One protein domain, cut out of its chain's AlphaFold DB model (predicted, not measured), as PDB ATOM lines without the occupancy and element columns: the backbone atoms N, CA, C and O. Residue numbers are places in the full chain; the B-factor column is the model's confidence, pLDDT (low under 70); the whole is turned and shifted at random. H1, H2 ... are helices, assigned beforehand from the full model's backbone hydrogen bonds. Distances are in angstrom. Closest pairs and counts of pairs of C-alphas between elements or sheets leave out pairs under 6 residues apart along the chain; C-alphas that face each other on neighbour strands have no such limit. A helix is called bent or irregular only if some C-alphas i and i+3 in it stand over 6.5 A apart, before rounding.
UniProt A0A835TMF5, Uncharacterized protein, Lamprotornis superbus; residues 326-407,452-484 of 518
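What this domain is: This is residues 326 to 407 and 452 to 484 of the 518 residues of an uncharacterized protein of Lamprotornis superbus (UniProt A0A835TMF5). Three helices, H1, H2 and H3, make a small up-and-down bundle, each running against the one before it, and the long helix H4 crosses H2. Beside the far part of H2, the first arm of a bent last helix, H5a, packs on it, and the second arm, H5b, runs away from the bundle until residues 475 to 484 stick out. The printed part has 115 residues with five named helices, H1 to H5 in chain order, and no named strand; the class is all helix. The whole is compact, with a radius of gyration of the C-alphas of 15.3 A and spans of 49 by 37 by 23 A.

How they stand to each other: H1, residues 326 to 338, and H2, residues 342 to 358, form a helical hairpin: H1 touches H2 with residues 333 to 337 alone, at a shallow tilt of 27 degrees, and the closest C-alphas, of Lys 336 and Leu 345, are 6.2 A apart. H2 and H3, residues 363 to 376, form a second hairpin at a shallow tilt of 15 degrees, with the C-alphas of Val 353 and Ala 366 closest at 6.2 A. H1 and H3 touch and run the same way at a steep tilt of 41 degrees, closest at the C-alphas of Ala 334 and Val 373, 5.9 A. H4, residues 380 to 406, touches H2 with residues 385 to 394 alone, at a steep tilt of 51 degrees; the closest C-alphas, of Ala 346 and Leu 390, are 4.5 A apart. H5, residues 452 to 484, was assigned as one helix by its hydrogen bonds but is bent, with C-alphas 466 and 469 7.0 A apart; its arms, H5a and H5b, stand at a steep tilt of 52 degrees. H5a touches H2, the hub, with residues 452 to 456 alone, closest at the C-alphas of Glu 357 and Pro 455, 7.0 A. H5b touches no helix. Every O i to N i+4 pair is within hydrogen-bond range in H1, H2, H4 and H5a; in H3 it is 9 of 10, in H5b 11 of 12.

Where its parts are: H1 begins at C-alpha 326, (257.027, 228.353, 236.973), and measures 17.9 A; H2 measures 24.3 A and H3 20.7 A. H4 measures 38.8 A, from C-alpha 380 at (264.671, 205.742, 229.798). H5a, residues 452 to 466, measures 21.0 A, and H5b, residues 469 to 484, 21.8 A, ending at C-alpha 484, (279.765, 190.333, 224.146).

The domain as a whole: The C-alphas of Asp 359 and Ser 484 are the two farthest apart, 50.6 A. Residues 408 to 451 are not printed, and C-alphas 407 and 452 are 17.8 A apart across the cut. The links from H1 to H2, H2 to H3 and H3 to H4 are tight. Mean pLDDT of the printed part is 77.7; residues 452 to 484 are under 70.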
ATOM      1  N   ASN A 326     256.405 229.679 236.911       92.88
ATOM      2  CA  ASN A 326     257.027 228.353 236.973       92.88
ATOM      3  C   ASN A 326     256.040 227.184 237.011       92.88
ATOM      4  O   ASN A 326     256.333 226.148 236.425       92.88
ATOM      5  N   SER A 327     254.917 227.324 237.723       93.19
ATOM      6  CA  SER A 327     253.912 226.263 237.837       93.19
ATOM      7  C   SER A 327     253.264 225.992 236.485       93.19
ATOM      8  O   SER A 327     253.341 224.874 235.996       93.19
ATOM      9  N   ILE A 328     252.720 227.030 235.851       95.06
ATOM     10  CA  ILE A 328     252.039 226.949 234.553       95.06
ATOM     11  C   ILE A 328     253.004 226.459 233.479       95.06
ATOM     12  O   ILE A 328     252.693 225.525 232.746       95.06
ATOM     13  N   CYS A 329     254.203 227.044 233.434       95.44
ATOM     14  CA  CYS A 329     255.244 226.639 232.503       95.44
ATOM     15  C   CYS A 329     255.601 225.157 232.667       95.44
ATOM     16  O   CYS A 329     255.663 224.430 231.680       95.44
ATOM     17  N   PHE A 330     255.821 224.689 233.899       95.88
ATOM     18  CA  PHE A 330     256.134 223.286 234.143       95.88
ATOM     19  C   PHE A 330     254.972 222.369 233.755       95.88
ATOM     20  O   PHE A 330     255.201 221.404 233.033       95.88
ATOM     21  N   THR A 331     253.741 222.670 234.182       95.56
ATOM     22  CA  THR A 331     252.556 221.854 233.875       95.56
ATOM     23  C   THR A 331     252.319 221.765 232.364       95.56
ATOM     24  O   THR A 331     252.072 220.677 231.847       95.56
ATOM     25  N   PHE A 332     252.496 222.868 231.627       96.00
ATOM     26  CA  PHE A 332     252.404 222.882 230.166       96.00
ATOM     27  C   PHE A 332     253.436 221.947 229.518       96.00
ATOM     28  O   PHE A 332     253.076 221.059 228.739       96.00
ATOM     29  N   LEU A 333     254.717 222.102 229.878       95.81
ATOM     30  CA  LEU A 333     255.813 221.281 229.350       95.81
ATOM     31  C   LEU A 333     255.658 219.802 229.736       95.81
ATOM     32  O   LEU A 333     255.910 218.917 228.918       95.81
ATOM     33  N   ALA A 334     255.206 219.529 230.960       95.12
ATOM     34  CA  ALA A 334     254.911 218.185 231.434       95.12
ATOM     35  C   ALA A 334     253.775 217.546 230.623       95.12
ATOM     36  O   ALA A 334     253.920 216.401 230.205       95.12
ATOM     37  N   SER A 335     252.703 218.284 230.306       95.00
ATOM     38  CA  SER A 335     251.618 217.765 229.457       95.00
ATOM     39  C   SER A 335     252.123 217.358 228.065       95.00
ATOM     40  O   SER A 335     251.756 216.308 227.540       95.00
ATOM     41  N   LYS A 336     253.042 218.139 227.476       93.38
ATOM     42  CA  LYS A 336     253.673 217.825 226.184       93.38
ATOM     43  C   LYS A 336     254.540 216.569 226.271       93.38
ATOM     44  O   LYS A 336     254.526 215.764 225.340       93.38
ATOM     45  N   ALA A 337     255.265 216.400 227.378       93.62
ATOM     46  CA  ALA A 337     256.078 215.216 227.641       93.62
ATOM     47  C   ALA A 337     255.215 213.953 227.779       93.62
ATOM     48  O   ALA A 337     255.492 212.962 227.107       93.62
ATOM     49  N   VAL A 338     254.143 214.013 228.579       93.06
ATOM     50  CA  VAL A 338     253.200 212.897 228.790       93.06
ATOM     51  C   VAL A 338     252.499 212.504 227.489       93.06
ATOM     52  O   VAL A 338     252.379 211.322 227.189       93.06
ATOM     53  N   ASN A 339     252.126 213.480 226.659       91.44
ATOM     54  CA  ASN A 339     251.494 213.237 225.358       91.44
ATOM     55  C   ASN A 339     252.477 212.762 224.266       91.44
ATOM     56  O   ASN A 339     252.113 212.710 223.092       91.44
ATOM     57  N   GLY A 340     253.740 212.479 224.604       87.69
ATOM     58  CA  GLY A 340     254.740 211.983 223.654       87.69
ATOM     59  C   GLY A 340     255.171 212.997 222.587       87.69
ATOM     60  O   GLY A 340     255.854 212.630 221.628       87.69
ATOM     61  N   ARG A 341     254.839 214.288 222.739       90.50
ATOM     62  CA  ARG A 341     255.163 215.365 221.779       90.50
ATOM     63  C   ARG A 341     256.617 215.846 221.930       90.50
ATOM     64  O   ARG A 341     256.893 217.040 222.041       90.50
ATOM     65  N   ALA A 342     257.571 214.911 221.920       91.12
ATOM     66  CA  ALA A 342     258.981 215.156 222.242       91.12
ATOM     67  C   ALA A 342     259.672 216.162 221.301       91.12
ATOM     68  O   ALA A 342     260.469 216.980 221.756       91.12
ATOM     69  N   VAL A 343     259.354 216.141 220.002       92.44
ATOM     70  CA  VAL A 343     259.941 217.064 219.010       92.44
ATOM     71  C   VAL A 343     259.479 218.502 219.239       92.44
ATOM     72  O   VAL A 343     260.281 219.433 219.153       92.44
ATOM     73  N   GLU A 344     258.191 218.689 219.518       92.19
ATOM     74  CA  GLU A 344     257.609 220.003 219.789       92.19
ATOM     75  C   GLU A 344     258.156 220.572 221.102       92.19
ATOM     76  O   GLU A 344     258.652 221.696 221.134       92.19
ATOM     77  N   LEU A 345     258.167 219.745 222.151       94.56
ATOM     78  CA  LEU A 345     258.743 220.085 223.446       94.56
ATOM     79  C   LEU A 345     260.222 220.471 223.329       94.56
ATOM     80  O   LEU A 345     260.647 221.466 223.908       94.56
ATOM     81  N   ALA A 346     261.006 219.720 222.553       93.69
ATOM     82  CA  ALA A 346     262.414 220.015 222.316       93.69
ATOM     83  C   ALA A 346     262.608 221.383 221.651       93.69
ATOM     84  O   ALA A 346     263.430 222.177 222.103       93.69
ATOM     85  N   ARG A 347     261.824 221.689 220.609       92.75
ATOM     86  CA  ARG A 347     261.861 223.004 219.949       92.75
ATOM     87  C   ARG A 347     261.516 224.118 220.933       92.75
ATOM     88  O   ARG A 347     262.248 225.097 221.014       92.75
ATOM     89  N   LEU A 348     260.450 223.949 221.711       93.69
ATOM     90  CA  LEU A 348     260.026 224.938 222.696       93.69
ATOM     91  C   LEU A 348     261.096 225.180 223.769       93.69
ATOM     92  O   LEU A 348     261.404 226.330 224.060       93.69
ATOM     93  N   MET A 349     261.726 224.124 224.293       93.25
ATOM     94  CA  MET A 349     262.823 224.244 225.263       93.25
ATOM     95  C   MET A 349     264.017 225.022 224.704       93.25
ATOM     96  O   MET A 349     264.588 225.853 225.405       93.25
ATOM     97  N   VAL A 350     264.378 224.797 223.438       91.62
ATOM     98  CA  VAL A 350     265.444 225.550 222.761       91.62
ATOM     99  C   VAL A 350     265.099 227.041 222.668       91.62
ATOM    100  O   VAL A 350     265.924 227.886 223.012       91.62
ATOM    101  N   PHE A 351     263.866 227.376 222.276       91.06
ATOM    102  CA  PHE A 351     263.411 228.768 222.224       91.06
ATOM    103  C   PHE A 351     263.300 229.413 223.608       91.06
ATOM    104  O   PHE A 351     263.579 230.598 223.746       91.06
ATOM    105  N   MET A 352     262.960 228.655 224.650       91.62
ATOM    106  CA  MET A 352     262.989 229.155 226.026       91.62
ATOM    107  C   MET A 352     264.397 229.529 226.474       91.62
ATOM    108  O   MET A 352     264.573 230.580 227.075       91.62
ATOM    109  N   VAL A 353     265.403 228.723 226.136       90.12
ATOM    110  CA  VAL A 353     266.813 229.033 226.421       90.12
ATOM    111  C   VAL A 353     267.254 230.285 225.668       90.12
ATOM    112  O   VAL A 353     267.894 231.159 226.246       90.12
ATOM    113  N   LEU A 354     266.867 230.400 224.395       87.50
ATOM    114  CA  LEU A 354     267.130 231.587 223.583       87.50
ATOM    115  C   LEU A 354     266.500 232.848 224.197       87.50
ATOM    116  O   LEU A 354     267.160 233.879 224.286       87.50
ATOM    117  N   VAL A 355     265.235 232.771 224.621       88.88
ATOM    118  CA  VAL A 355     264.535 233.878 225.288       88.88
ATOM    119  C   VAL A 355     265.188 234.204 226.627       88.88
ATOM    120  O   VAL A 355     265.360 235.381 226.925       88.88
ATOM    121  N   CYS A 356     265.609 233.199 227.403       89.50
ATOM    122  CA  CYS A 356     266.321 233.443 228.650       89.50
ATOM    123  C   CYS A 356     267.599 234.248 228.421       89.50
ATOM    124  O   CYS A 356     267.863 235.175 229.175       89.50
ATOM    125  N   GLU A 357     268.348 233.947 227.363       84.62
ATOM    126  CA  GLU A 357     269.540 234.720 227.032       84.62
ATOM    127  C   GLU A 357     269.202 236.138 226.551       84.62
ATOM    128  O   GLU A 357     269.776 237.111 227.038       84.62
ATOM    129  N   LYS A 358     268.243 236.274 225.623       83.69
ATOM    130  CA  LYS A 358     267.841 237.578 225.065       83.69
ATOM    131  C   LYS A 358     267.320 238.536 226.138       83.69
ATOM    132  O   LYS A 358     267.664 239.714 226.120       83.69
ATOM    133  N   ASP A 359     266.507 238.024 227.056       83.94
ATOM    134  CA  ASP A 359     265.848 238.810 228.098       83.94
ATOM    135  C   ASP A 359     266.666 238.810 229.418       83.94
ATOM    136  O   ASP A 359     266.181 239.274 230.447       83.94
ATOM    137  N   LEU A 360     267.912 238.300 229.399       82.06
ATOM    138  CA  LEU A 360     268.846 238.232 230.538       82.06
ATOM    139  C   LEU A 360     268.289 237.508 231.784       82.06
ATOM    140  O   LEU A 360     268.615 237.842 232.927       82.06
ATOM    141  N   TYR A 361     267.461 236.485 231.575       82.44
ATOM    142  CA  TYR A 361     267.025 235.576 232.632       82.44
ATOM    143  C   TYR A 361     268.134 234.599 233.035       82.44
ATOM    144  O   TYR A 361     269.030 234.240 232.274       82.44
ATOM    145  N   CYS A 362     268.042 234.104 234.268       82.25
ATOM    146  CA  CYS A 362     269.024 233.180 234.821       82.25
ATOM    147  C   CYS A 362     269.008 231.819 234.099       82.25
ATOM    148  O   CYS A 362     268.045 231.063 234.213       82.25
ATOM    149  N   MET A 363     270.107 231.454 233.432       84.62
ATOM    150  CA  MET A 363     270.233 230.169 232.720       84.62
ATOM    151  C   MET A 363     270.119 228.940 233.639       84.62
ATOM    152  O   MET A 363     269.663 227.882 233.204       84.62
ATOM    153  N   ASP A 364     270.452 229.078 234.926       85.06
ATOM    154  CA  ASP A 364     270.230 228.035 235.942       85.06
ATOM    155  C   ASP A 364     268.743 227.647 236.052       85.06
ATOM    156  O   ASP A 364     268.413 226.472 236.228       85.06
ATOM    157  N   TRP A 365     267.830 228.603 235.856       89.69
ATOM    158  CA  TRP A 365     266.399 228.316 235.812       89.69
ATOM    159  C   TRP A 365     266.041 227.392 234.643       89.69
ATOM    160  O   TRP A 365     265.337 226.401 234.850       89.69
ATOM    161  N   ALA A 366     266.561 227.664 233.441       89.06
ATOM    162  CA  ALA A 366     266.274 226.870 232.246       89.06
ATOM    163  C   ALA A 366     266.796 225.430 232.392       89.06
ATOM    164  O   ALA A 366     266.077 224.476 232.086       89.06
ATOM    165  N   VAL A 367     268.003 225.259 232.949       87.00
ATOM    166  CA  VAL A 367     268.572 223.935 233.260       87.00
ATOM    167  C   VAL A 367     267.711 223.192 234.285       87.00
ATOM    168  O   VAL A 367     267.383 222.019 234.089       87.00
ATOM    169  N   LYS A 368     267.296 223.860 235.369       91.06
ATOM    170  CA  LYS A 368     266.427 223.262 236.396       91.06
ATOM    171  C   LYS A 368     265.064 222.869 235.836       91.06
ATOM    172  O   LYS A 368     264.565 221.795 236.173       91.06
ATOM    173  N   MET A 369     264.467 223.703 234.985       92.94
ATOM    174  CA  MET A 369     263.197 223.405 234.322       92.94
ATOM    175  C   MET A 369     263.332 222.186 233.407       92.94
ATOM    176  O   MET A 369     262.565 221.235 233.538       92.94
ATOM    177  N   MET A 370     264.369 222.155 232.566       90.62
ATOM    178  CA  MET A 370     264.686 221.015 231.705       90.62
ATOM    179  C   MET A 370     264.843 219.721 232.512       90.62
ATOM    180  O   MET A 370     264.244 218.700 232.186       90.62
ATOM    181  N   HIS A 371     265.593 219.764 233.617       90.50
ATOM    182  CA  HIS A 371     265.784 218.601 234.479       90.50
ATOM    183  C   HIS A 371     264.468 218.109 235.104       90.50
ATOM    184  O   HIS A 371     264.256 216.902 235.213       90.50
ATOM    185  N   LYS A 372     263.565 219.022 235.487       94.00
ATOM    186  CA  LYS A 372     262.222 218.658 235.962       94.00
ATOM    187  C   LYS A 372     261.402 217.978 234.868       94.00
ATOM    188  O   LYS A 372     260.809 216.941 235.136       94.00
ATOM    189  N   VAL A 373     261.406 218.510 233.646       94.00
ATOM    190  CA  VAL A 373     260.690 217.922 232.499       94.00
ATOM    191  C   VAL A 373     261.250 216.541 232.145       94.00
ATOM    192  O   VAL A 373     260.486 215.602 231.955       94.00
ATOM    193  N   CYS A 374     262.575 216.358 232.169       91.25
ATOM    194  CA  CYS A 374     263.204 215.052 231.950       91.25
ATOM    195  C   CYS A 374     262.729 213.971 232.938       91.25
ATOM    196  O   CYS A 374     262.700 212.793 232.583       91.25
ATOM    197  N   LYS A 375     262.362 214.350 234.171       93.00
ATOM    198  CA  LYS A 375     261.837 213.419 235.184       93.00
ATOM    199  C   LYS A 375     260.398 212.975 234.919       93.00
ATOM    200  O   LYS A 375     260.001 211.957 235.472       93.00
ATOM    201  N   VAL A 376     259.644 213.709 234.098       94.38
ATOM    202  CA  VAL A 376     258.247 213.380 233.762       94.38
ATOM    203  C   VAL A 376     258.172 212.124 232.893       94.38
ATOM    204  O   VAL A 376     257.270 211.312 233.063       94.38
ATOM    205  N   PHE A 377     259.143 211.923 232.002       91.81
ATOM    206  CA  PHE A 377     259.206 210.731 231.158       91.81
ATOM    207  C   PHE A 377     259.406 209.468 231.995       91.81
ATOM    208  O   PHE A 377     260.385 209.343 232.748       91.81
ATOM    209  N   SER A 378     258.502 208.509 231.828       89.56
ATOM    210  CA  SER A 378     258.493 207.281 232.619       89.56
ATOM    211  C   SER A 378     259.618 206.345 232.193       89.56
ATOM    212  O   SER A 378     260.287 205.759 233.046       89.56
ATOM    213  N   THR A 379     259.894 206.251 230.887       91.12
ATOM    214  CA  THR A 379     260.883 205.304 230.364       91.12
ATOM    215  C   THR A 379     262.232 205.966 230.044       91.12
ATOM    216  O   THR A 379     262.294 207.098 229.552       91.12
ATOM    217  N   PRO A 380     263.364 205.264 230.251       88.88
ATOM    218  CA  PRO A 380     264.671 205.742 229.798       88.88
ATOM    219  C   PRO A 380     264.728 205.963 228.283       88.88
ATOM    220  O   PRO A 380     265.502 206.790 227.805       88.88
ATOM    221  N   TRP A 381     263.942 205.212 227.510       90.25
ATOM    222  CA  TRP A 381     263.886 205.360 226.060       90.25
ATOM    223  C   TRP A 381     263.262 206.700 225.653       90.25
ATOM    224  O   TRP A 381     263.898 207.429 224.893       90.25
ATOM    225  N   GLU A 382     262.108 207.073 226.219       91.00
ATOM    226  CA  GLU A 382     261.464 208.374 225.977       91.00
ATOM    227  C   GLU A 382     262.385 209.544 226.328       91.00
ATOM    228  O   GLU A 382     262.548 210.462 225.525       91.00
ATOM    229  N   ARG A 383     263.050 209.480 227.493       90.69
ATOM    230  CA  ARG A 383     264.025 210.502 227.918       90.69
ATOM    231  C   ARG A 383     265.119 210.690 226.879       90.69
ATOM    232  O   ARG A 383     265.434 211.810 226.496       90.69
ATOM    233  N   ASN A 384     265.689 209.585 226.409       88.88
ATOM    234  CA  ASN A 384     266.750 209.629 225.414       88.88
ATOM    235  C   ASN A 384     266.252 210.137 224.055       88.88
ATOM    236  O   ASN A 384     266.961 210.895 223.401       88.88
ATOM    237  N   ASN A 385     265.048 209.741 223.637       92.12
ATOM    238  CA  ASN A 385     264.429 210.244 222.414       92.12
ATOM    239  C   ASN A 385     264.224 211.766 222.487       92.12
ATOM    240  O   ASN A 385     264.568 212.493 221.557       92.12
ATOM    241  N   PHE A 386     263.738 212.267 223.624       92.44
ATOM    242  CA  PHE A 386     263.590 213.697 223.871       92.44
ATOM    243  C   PHE A 386     264.928 214.449 223.835       92.44
ATOM    244  O   PHE A 386     265.029 215.473 223.160       92.44
ATOM    245  N   LEU A 387     265.972 213.931 224.491       90.12
ATOM    246  CA  LEU A 387     267.310 214.539 224.460       90.12
ATOM    247  C   LEU A 387     267.886 214.594 223.038       90.12
ATOM    248  O   LEU A 387     268.437 215.616 222.639       90.12
ATOM    249  N   GLN A 388     267.696 213.538 222.246       89.25
ATOM    250  CA  GLN A 388     268.100 213.533 220.841       89.25
ATOM    251  C   GLN A 388     267.299 214.555 220.015       89.25
ATOM    252  O   GLN A 388     267.852 215.256 219.169       89.25
ATOM    253  N   CYS A 389     265.996 214.695 220.276       92.69
ATOM    254  CA  CYS A 389     265.174 215.733 219.652       92.69
ATOM    255  C   CYS A 389     265.660 217.146 220.010       92.69
ATOM    256  O   CYS A 389     265.618 218.030 219.151       92.69
ATOM    257  N   LEU A 390     266.121 217.352 221.247       90.88
ATOM    258  CA  LEU A 390     266.682 218.614 221.725       90.88
ATOM    259  C   LEU A 390     267.984 218.960 221.003       90.88
ATOM    260  O   LEU A 390     268.108 220.066 220.484       90.88
ATOM    261  N   GLU A 391     268.915 218.011 220.913       85.75
ATOM    262  CA  GLU A 391     270.161 218.166 220.154       85.75
ATOM    263  C   GLU A 391     269.867 218.544 218.698       85.75
ATOM    264  O   GLU A 391     270.355 219.556 218.192       85.75
ATOM    265  N   ASN A 392     268.961 217.804 218.055       89.19
ATOM    266  CA  ASN A 392     268.537 218.075 216.685       89.19
ATOM    267  C   ASN A 392     267.844 219.439 216.532       89.19
ATOM    268  O   ASN A 392     267.888 220.031 215.454       89.19
ATOM    269  N   ALA A 393     267.130 219.919 217.552       90.19
ATOM    270  CA  ALA A 393     266.488 221.233 217.537       90.19
ATOM    271  C   ALA A 393     267.514 222.365 217.691       90.19
ATOM    272  O   ALA A 393     267.436 223.339 216.944       90.19
ATOM    273  N   PHE A 394     268.505 222.209 218.575       86.19
ATOM    274  CA  PHE A 394     269.628 223.140 218.698       86.19
ATOM    275  C   PHE A 394     270.448 223.214 217.415       86.19
ATOM    276  O   PHE A 394     270.715 224.312 216.934       86.19
ATOM    277  N   ALA A 395     270.808 222.065 216.837       84.56
ATOM    278  CA  ALA A 395     271.573 222.010 215.597       84.56
ATOM    279  C   ALA A 395     270.845 222.739 214.462       84.56
ATOM    280  O   ALA A 395     271.443 223.572 213.790       84.56
ATOM    281  N   ARG A 396     269.537 222.491 214.294       86.94
ATOM    282  CA  ARG A 396     268.719 223.193 213.291       86.94
ATOM    283  C   ARG A 396     268.683 224.700 213.535       86.94
ATOM    284  O   ARG A 396     269.017 225.446 212.630       86.94
ATOM    285  N   MET A 397     268.397 225.142 214.760       84.12
ATOM    286  CA  MET A 397     268.364 226.572 215.083       84.12
ATOM    287  C   MET A 397     269.722 227.262 214.854       84.12
ATOM    288  O   MET A 397     269.770 228.386 214.362       84.12
ATOM    289  N   LEU A 398     270.832 226.603 215.200       81.00
ATOM    290  CA  LEU A 398     272.179 227.119 214.941       81.00
ATOM    291  C   LEU A 398     272.469 227.220 213.444       81.00
ATOM    292  O   LEU A 398     273.027 228.224 213.011       81.00
ATOM    293  N   MET A 399     272.073 226.212 212.663       82.31
ATOM    294  CA  MET A 399     272.216 226.238 211.209       82.31
ATOM    295  C   MET A 399     271.369 227.346 210.583       82.31
ATOM    296  O   MET A 399     271.893 228.075 209.749       82.31
ATOM    297  N   ASP A 400     270.124 227.532 211.027       82.75
ATOM    298  CA  ASP A 400     269.244 228.606 210.551       82.75
ATOM    299  C   ASP A 400     269.846 229.990 210.862       82.75
ATOM    300  O   ASP A 400     269.894 230.865 209.998       82.75
ATOM    301  N   MET A 401     270.389 230.183 212.074       78.56
ATOM    302  CA  MET A 401     271.085 231.421 212.446       78.56
ATOM    303  C   MET A 401     272.352 231.649 211.617       78.56
ATOM    304  O   MET A 401     272.589 232.760 211.147       78.56
ATOM    305  N   LEU A 402     273.171 230.612 211.422       78.75
ATOM    306  CA  LEU A 402     274.386 230.701 210.615       78.75
ATOM    307  C   LEU A 402     274.041 231.042 209.162       78.75
ATOM    308  O   LEU A 402     274.668 231.917 208.575       78.75
ATOM    309  N   GLN A 403     273.023 230.391 208.599       83.44
ATOM    310  CA  GLN A 403     272.532 230.668 207.253       83.44
ATOM    311  C   GLN A 403     272.019 232.101 207.122       83.44
ATOM    312  O   GLN A 403     272.361 232.757 206.145       83.44
ATOM    313  N   ALA A 404     271.278 232.622 208.103       79.44
ATOM    314  CA  ALA A 404     270.822 234.012 208.093       79.44
ATOM    315  C   ALA A 404     271.991 235.016 208.099       79.44
ATOM    316  O   ALA A 404     271.955 236.014 207.380       79.44
ATOM    317  N   VAL A 405     273.051 234.730 208.868       77.50
ATOM    318  CA  VAL A 405     274.276 235.548 208.899       77.50
ATOM    319  C   VAL A 405     275.035 235.462 207.572       77.50
ATOM    320  O   VAL A 405     275.456 236.487 207.039       77.50
ATOM    321  N   LEU A 406     275.189 234.257 207.015       77.50
ATOM    322  CA  LEU A 406     275.895 234.022 205.750       77.50
ATOM    323  C   LEU A 406     275.143 234.579 204.535       77.50
ATOM    324  O   LEU A 406     275.776 235.031 203.587       77.50
ATOM    325  N   ALA A 407     273.809 234.585 204.571       75.25
ATOM    326  CA  ALA A 407     272.960 235.157 203.529       75.25
ATOM    327  C   ALA A 407     272.982 236.696 203.500       75.25
ATOM    328  O   ALA A 407     272.347 237.290 202.632       75.25
ATOM    329  N   ILE A 452     274.736 235.923 221.158       51.78
ATOM    330  CA  ILE A 452     273.735 234.852 221.328       51.78
ATOM    331  C   ILE A 452     274.368 233.464 221.133       51.78
ATOM    332  O   ILE A 452     274.000 232.497 221.799       51.78
ATOM    333  N   LEU A 453     275.365 233.357 220.249       55.53
ATOM    334  CA  LEU A 453     276.078 232.104 219.975       55.53
ATOM    335  C   LEU A 453     276.866 231.592 221.189       55.53
ATOM    336  O   LEU A 453     276.865 230.392 221.452       55.53
ATOM    337  N   PHE A 454     277.516 232.473 221.952       54.84
ATOM    338  CA  PHE A 454     278.352 232.065 223.087       54.84
ATOM    339  C   PHE A 454     277.552 231.409 224.238       54.84
ATOM    340  O   PHE A 454     277.913 230.306 224.651       54.84
ATOM    341  N   PRO A 455     276.436 231.982 224.715       54.78
ATOM    342  CA  PRO A 455     275.603 231.388 225.761       54.78
ATOM    343  C   PRO A 455     274.847 230.142 225.301       54.78
ATOM    344  O   PRO A 455     274.743 229.186 226.065       54.78
ATOM    345  N   LEU A 456     274.388 230.093 224.043       56.28
ATOM    346  CA  LEU A 456     273.802 228.879 223.464       56.28
ATOM    347  C   LEU A 456     274.828 227.746 223.379       56.28
ATOM    348  O   LEU A 456     274.508 226.611 223.721       56.28
ATOM    349  N   CYS A 457     276.072 228.049 223.000       56.75
ATOM    350  CA  CYS A 457     277.175 227.090 223.027       56.75
ATOM    351  C   CYS A 457     277.542 226.675 224.456       56.75
ATOM    352  O   CYS A 457     277.814 225.502 224.683       56.75
ATOM    353  N   MET A 458     277.515 227.586 225.433       58.59
ATOM    354  CA  MET A 458     277.758 227.270 226.845       58.59
ATOM    355  C   MET A 458     276.626 226.448 227.459       58.59
ATOM    356  O   MET A 458     276.892 225.562 228.266       58.59
ATOM    357  N   PHE A 459     275.376 226.681 227.066       59.72
ATOM    358  CA  PHE A 459     274.225 225.888 227.481       59.72
ATOM    359  C   PHE A 459     274.244 224.511 226.823       59.72
ATOM    360  O   PHE A 459     274.114 223.510 227.521       59.72
ATOM    361  N   ALA A 460     274.509 224.439 225.515       58.06
ATOM    362  CA  ALA A 460     274.749 223.184 224.817       58.06
ATOM    363  C   ALA A 460     275.920 222.430 225.454       58.06
ATOM    364  O   ALA A 460     275.781 221.253 225.741       58.06
ATOM    365  N   HIS A 461     277.024 223.098 225.791       58.84
ATOM    366  CA  HIS A 461     278.159 222.503 226.494       58.84
ATOM    367  C   HIS A 461     277.818 222.113 227.935       58.84
ATOM    368  O   HIS A 461     278.316 221.107 228.414       58.84
ATOM    369  N   THR A 462     276.956 222.848 228.637       55.31
ATOM    370  CA  THR A 462     276.507 222.487 229.989       55.31
ATOM    371  C   THR A 462     275.597 221.272 229.934       55.31
ATOM    372  O   THR A 462     275.798 220.359 230.723       55.31
ATOM    373  N   ILE A 463     274.660 221.198 228.984       56.00
ATOM    374  CA  ILE A 463     273.840 220.008 228.729       56.00
ATOM    375  C   ILE A 463     274.725 218.842 228.303       56.00
ATOM    376  O   ILE A 463     274.633 217.763 228.876       56.00
ATOM    377  N   ILE A 464     275.619 219.057 227.342       54.25
ATOM    378  CA  ILE A 464     276.553 218.036 226.889       54.25
ATOM    379  C   ILE A 464     277.366 217.579 228.091       54.25
ATOM    380  O   ILE A 464     277.262 216.422 228.407       54.25
ATOM    381  N   MET A 465     278.041 218.428 228.862       45.66
ATOM    382  CA  MET A 465     278.897 218.003 229.981       45.66
ATOM    383  C   MET A 465     278.148 217.436 231.197       45.66
ATOM    384  O   MET A 465     278.657 216.519 231.836       45.66
ATOM    385  N   THR A 466     276.949 217.928 231.528       53.09
ATOM    386  CA  THR A 466     276.152 217.368 232.641       53.09
ATOM    387  C   THR A 466     275.483 216.044 232.276       53.09
ATOM    388  O   THR A 466     275.253 215.221 233.161       53.09
ATOM    389  N   TRP A 467     275.227 215.792 230.989       52.47
ATOM    390  CA  TRP A 467     274.539 214.585 230.520       52.47
ATOM    391  C   TRP A 467     275.435 213.643 229.697       52.47
ATOM    392  O   TRP A 467     275.056 212.491 229.492       52.47
ATOM    393  N   PHE A 468     276.652 214.054 229.316       41.03
ATOM    394  CA  PHE A 468     277.675 213.239 228.640       41.03
ATOM    395  C   PHE A 468     277.954 211.966 229.428       41.03
ATOM    396  O   PHE A 468     278.000 210.914 228.805       41.03
ATOM    397  N   PRO A 469     278.065 211.986 230.774       45.28
ATOM    398  CA  PRO A 469     278.248 210.756 231.540       45.28
ATOM    399  C   PRO A 469     277.064 209.784 231.391       45.28
ATOM    400  O   PRO A 469     277.263 208.575 231.292       45.28
ATOM    401  N   GLN A 470     275.830 210.297 231.292       47.78
ATOM    402  CA  GLN A 470     274.628 209.475 231.096       47.78
ATOM    403  C   GLN A 470     274.508 208.944 229.656       47.78
ATOM    404  O   GLN A 470     274.088 207.804 229.451       47.78
ATOM    405  N   LEU A 471     274.932 209.732 228.661       40.28
ATOM    406  CA  LEU A 471     274.984 209.333 227.251       40.28
ATOM    407  C   LEU A 471     276.137 208.343 226.972       40.28
ATOM    408  O   LEU A 471     275.966 207.379 226.225       40.28
ATOM    409  N   MET A 472     277.291 208.533 227.619       34.91
ATOM    410  CA  MET A 472     278.481 207.677 227.525       34.91
ATOM    411  C   MET A 472     278.263 206.310 228.171       34.91
ATOM    412  O   MET A 472     278.709 205.315 227.603       34.91
ATOM    413  N   CYS A 473     277.492 206.216 229.262       43.22
ATOM    414  CA  CYS A 473     277.011 204.925 229.773       43.22
ATOM    415  C   CYS A 473     276.283 204.116 228.684       43.22
ATOM    416  O   CYS A 473     276.407 202.896 228.622       43.22
ATOM    417  N   ARG A 474     275.576 204.784 227.763       43.62
ATOM    418  CA  ARG A 474     274.863 204.156 226.642       43.62
ATOM    419  C   ARG A 474     275.796 203.711 225.514       43.62
ATOM    420  O   ARG A 474     275.546 202.668 224.911       43.62
ATOM    421  N   HIS A 475     276.858 204.468 225.237       41.41
ATOM    422  CA  HIS A 475     277.890 204.049 224.286       41.41
ATOM    423  C   HIS A 475     278.706 202.877 224.834       41.41
ATOM    424  O   HIS A 475     278.906 201.915 224.105       41.41
ATOM    425  N   GLN A 476     279.067 202.892 226.118       42.25
ATOM    426  CA  GLN A 476     279.758 201.784 226.786       42.25
ATOM    427  C   GLN A 476     278.881 200.526 226.896       42.25
ATOM    428  O   GLN A 476     279.371 199.432 226.655       42.25
ATOM    429  N   LEU A 477     277.571 200.649 227.152       46.78
ATOM    430  CA  LEU A 477     276.649 199.501 227.161       46.78
ATOM    431  C   LEU A 477     276.372 198.942 225.757       46.78
ATOM    432  O   LEU A 477     276.259 197.729 225.602       46.78
ATOM    433  N   LYS A 478     276.286 199.788 224.718       43.41
ATOM    434  CA  LYS A 478     276.162 199.318 223.326       43.41
ATOM    435  C   LYS A 478     277.460 198.692 222.812       43.41
ATOM    436  O   LYS A 478     277.390 197.652 222.173       43.41
ATOM    437  N   LEU A 479     278.623 199.271 223.124       41.75
ATOM    438  CA  LEU A 479     279.929 198.672 222.825       41.75
ATOM    439  C   LEU A 479     280.129 197.373 223.608       41.75
ATOM    440  O   LEU A 479     280.523 196.382 223.017       41.75
ATOM    441  N   GLY A 480     279.772 197.328 224.892       42.91
ATOM    442  CA  GLY A 480     279.847 196.118 225.710       42.91
ATOM    443  C   GLY A 480     278.936 194.997 225.208       42.91
ATOM    444  O   GLY A 480     279.353 193.843 225.186       42.91
ATOM    445  N   LYS A 481     277.729 195.324 224.724       42.44
ATOM    446  CA  LYS A 481     276.810 194.335 224.144       42.44
ATOM    447  C   LYS A 481     277.301 193.813 222.788       42.44
ATOM    448  O   LYS A 481     277.317 192.603 222.592       42.44
ATOM    449  N   VAL A 482     277.812 194.696 221.926       45.03
ATOM    450  CA  VAL A 482     278.438 194.322 220.643       45.03
ATOM    451  C   VAL A 482     279.712 193.498 220.856       45.03
ATOM    452  O   VAL A 482     279.902 192.515 220.153       45.03
ATOM    453  N   ILE A 483     280.534 193.823 221.862       46.59
ATOM    454  CA  ILE A 483     281.734 193.051 222.229       46.59
ATOM    455  C   ILE A 483     281.350 191.684 222.827       46.59
ATOM    456  O   ILE A 483     282.011 190.681 222.561       46.59
ATOM    457  N   SER A 484     280.258 191.605 223.597       46.62
ATOM    458  CA  SER A 484     279.765 190.333 224.146       46.62
ATOM    459  C   SER A 484     279.158 189.414 223.077       46.62
ATOM    460  O   SER A 484     279.377 188.205 223.119       46.62
TER     461      SER A 484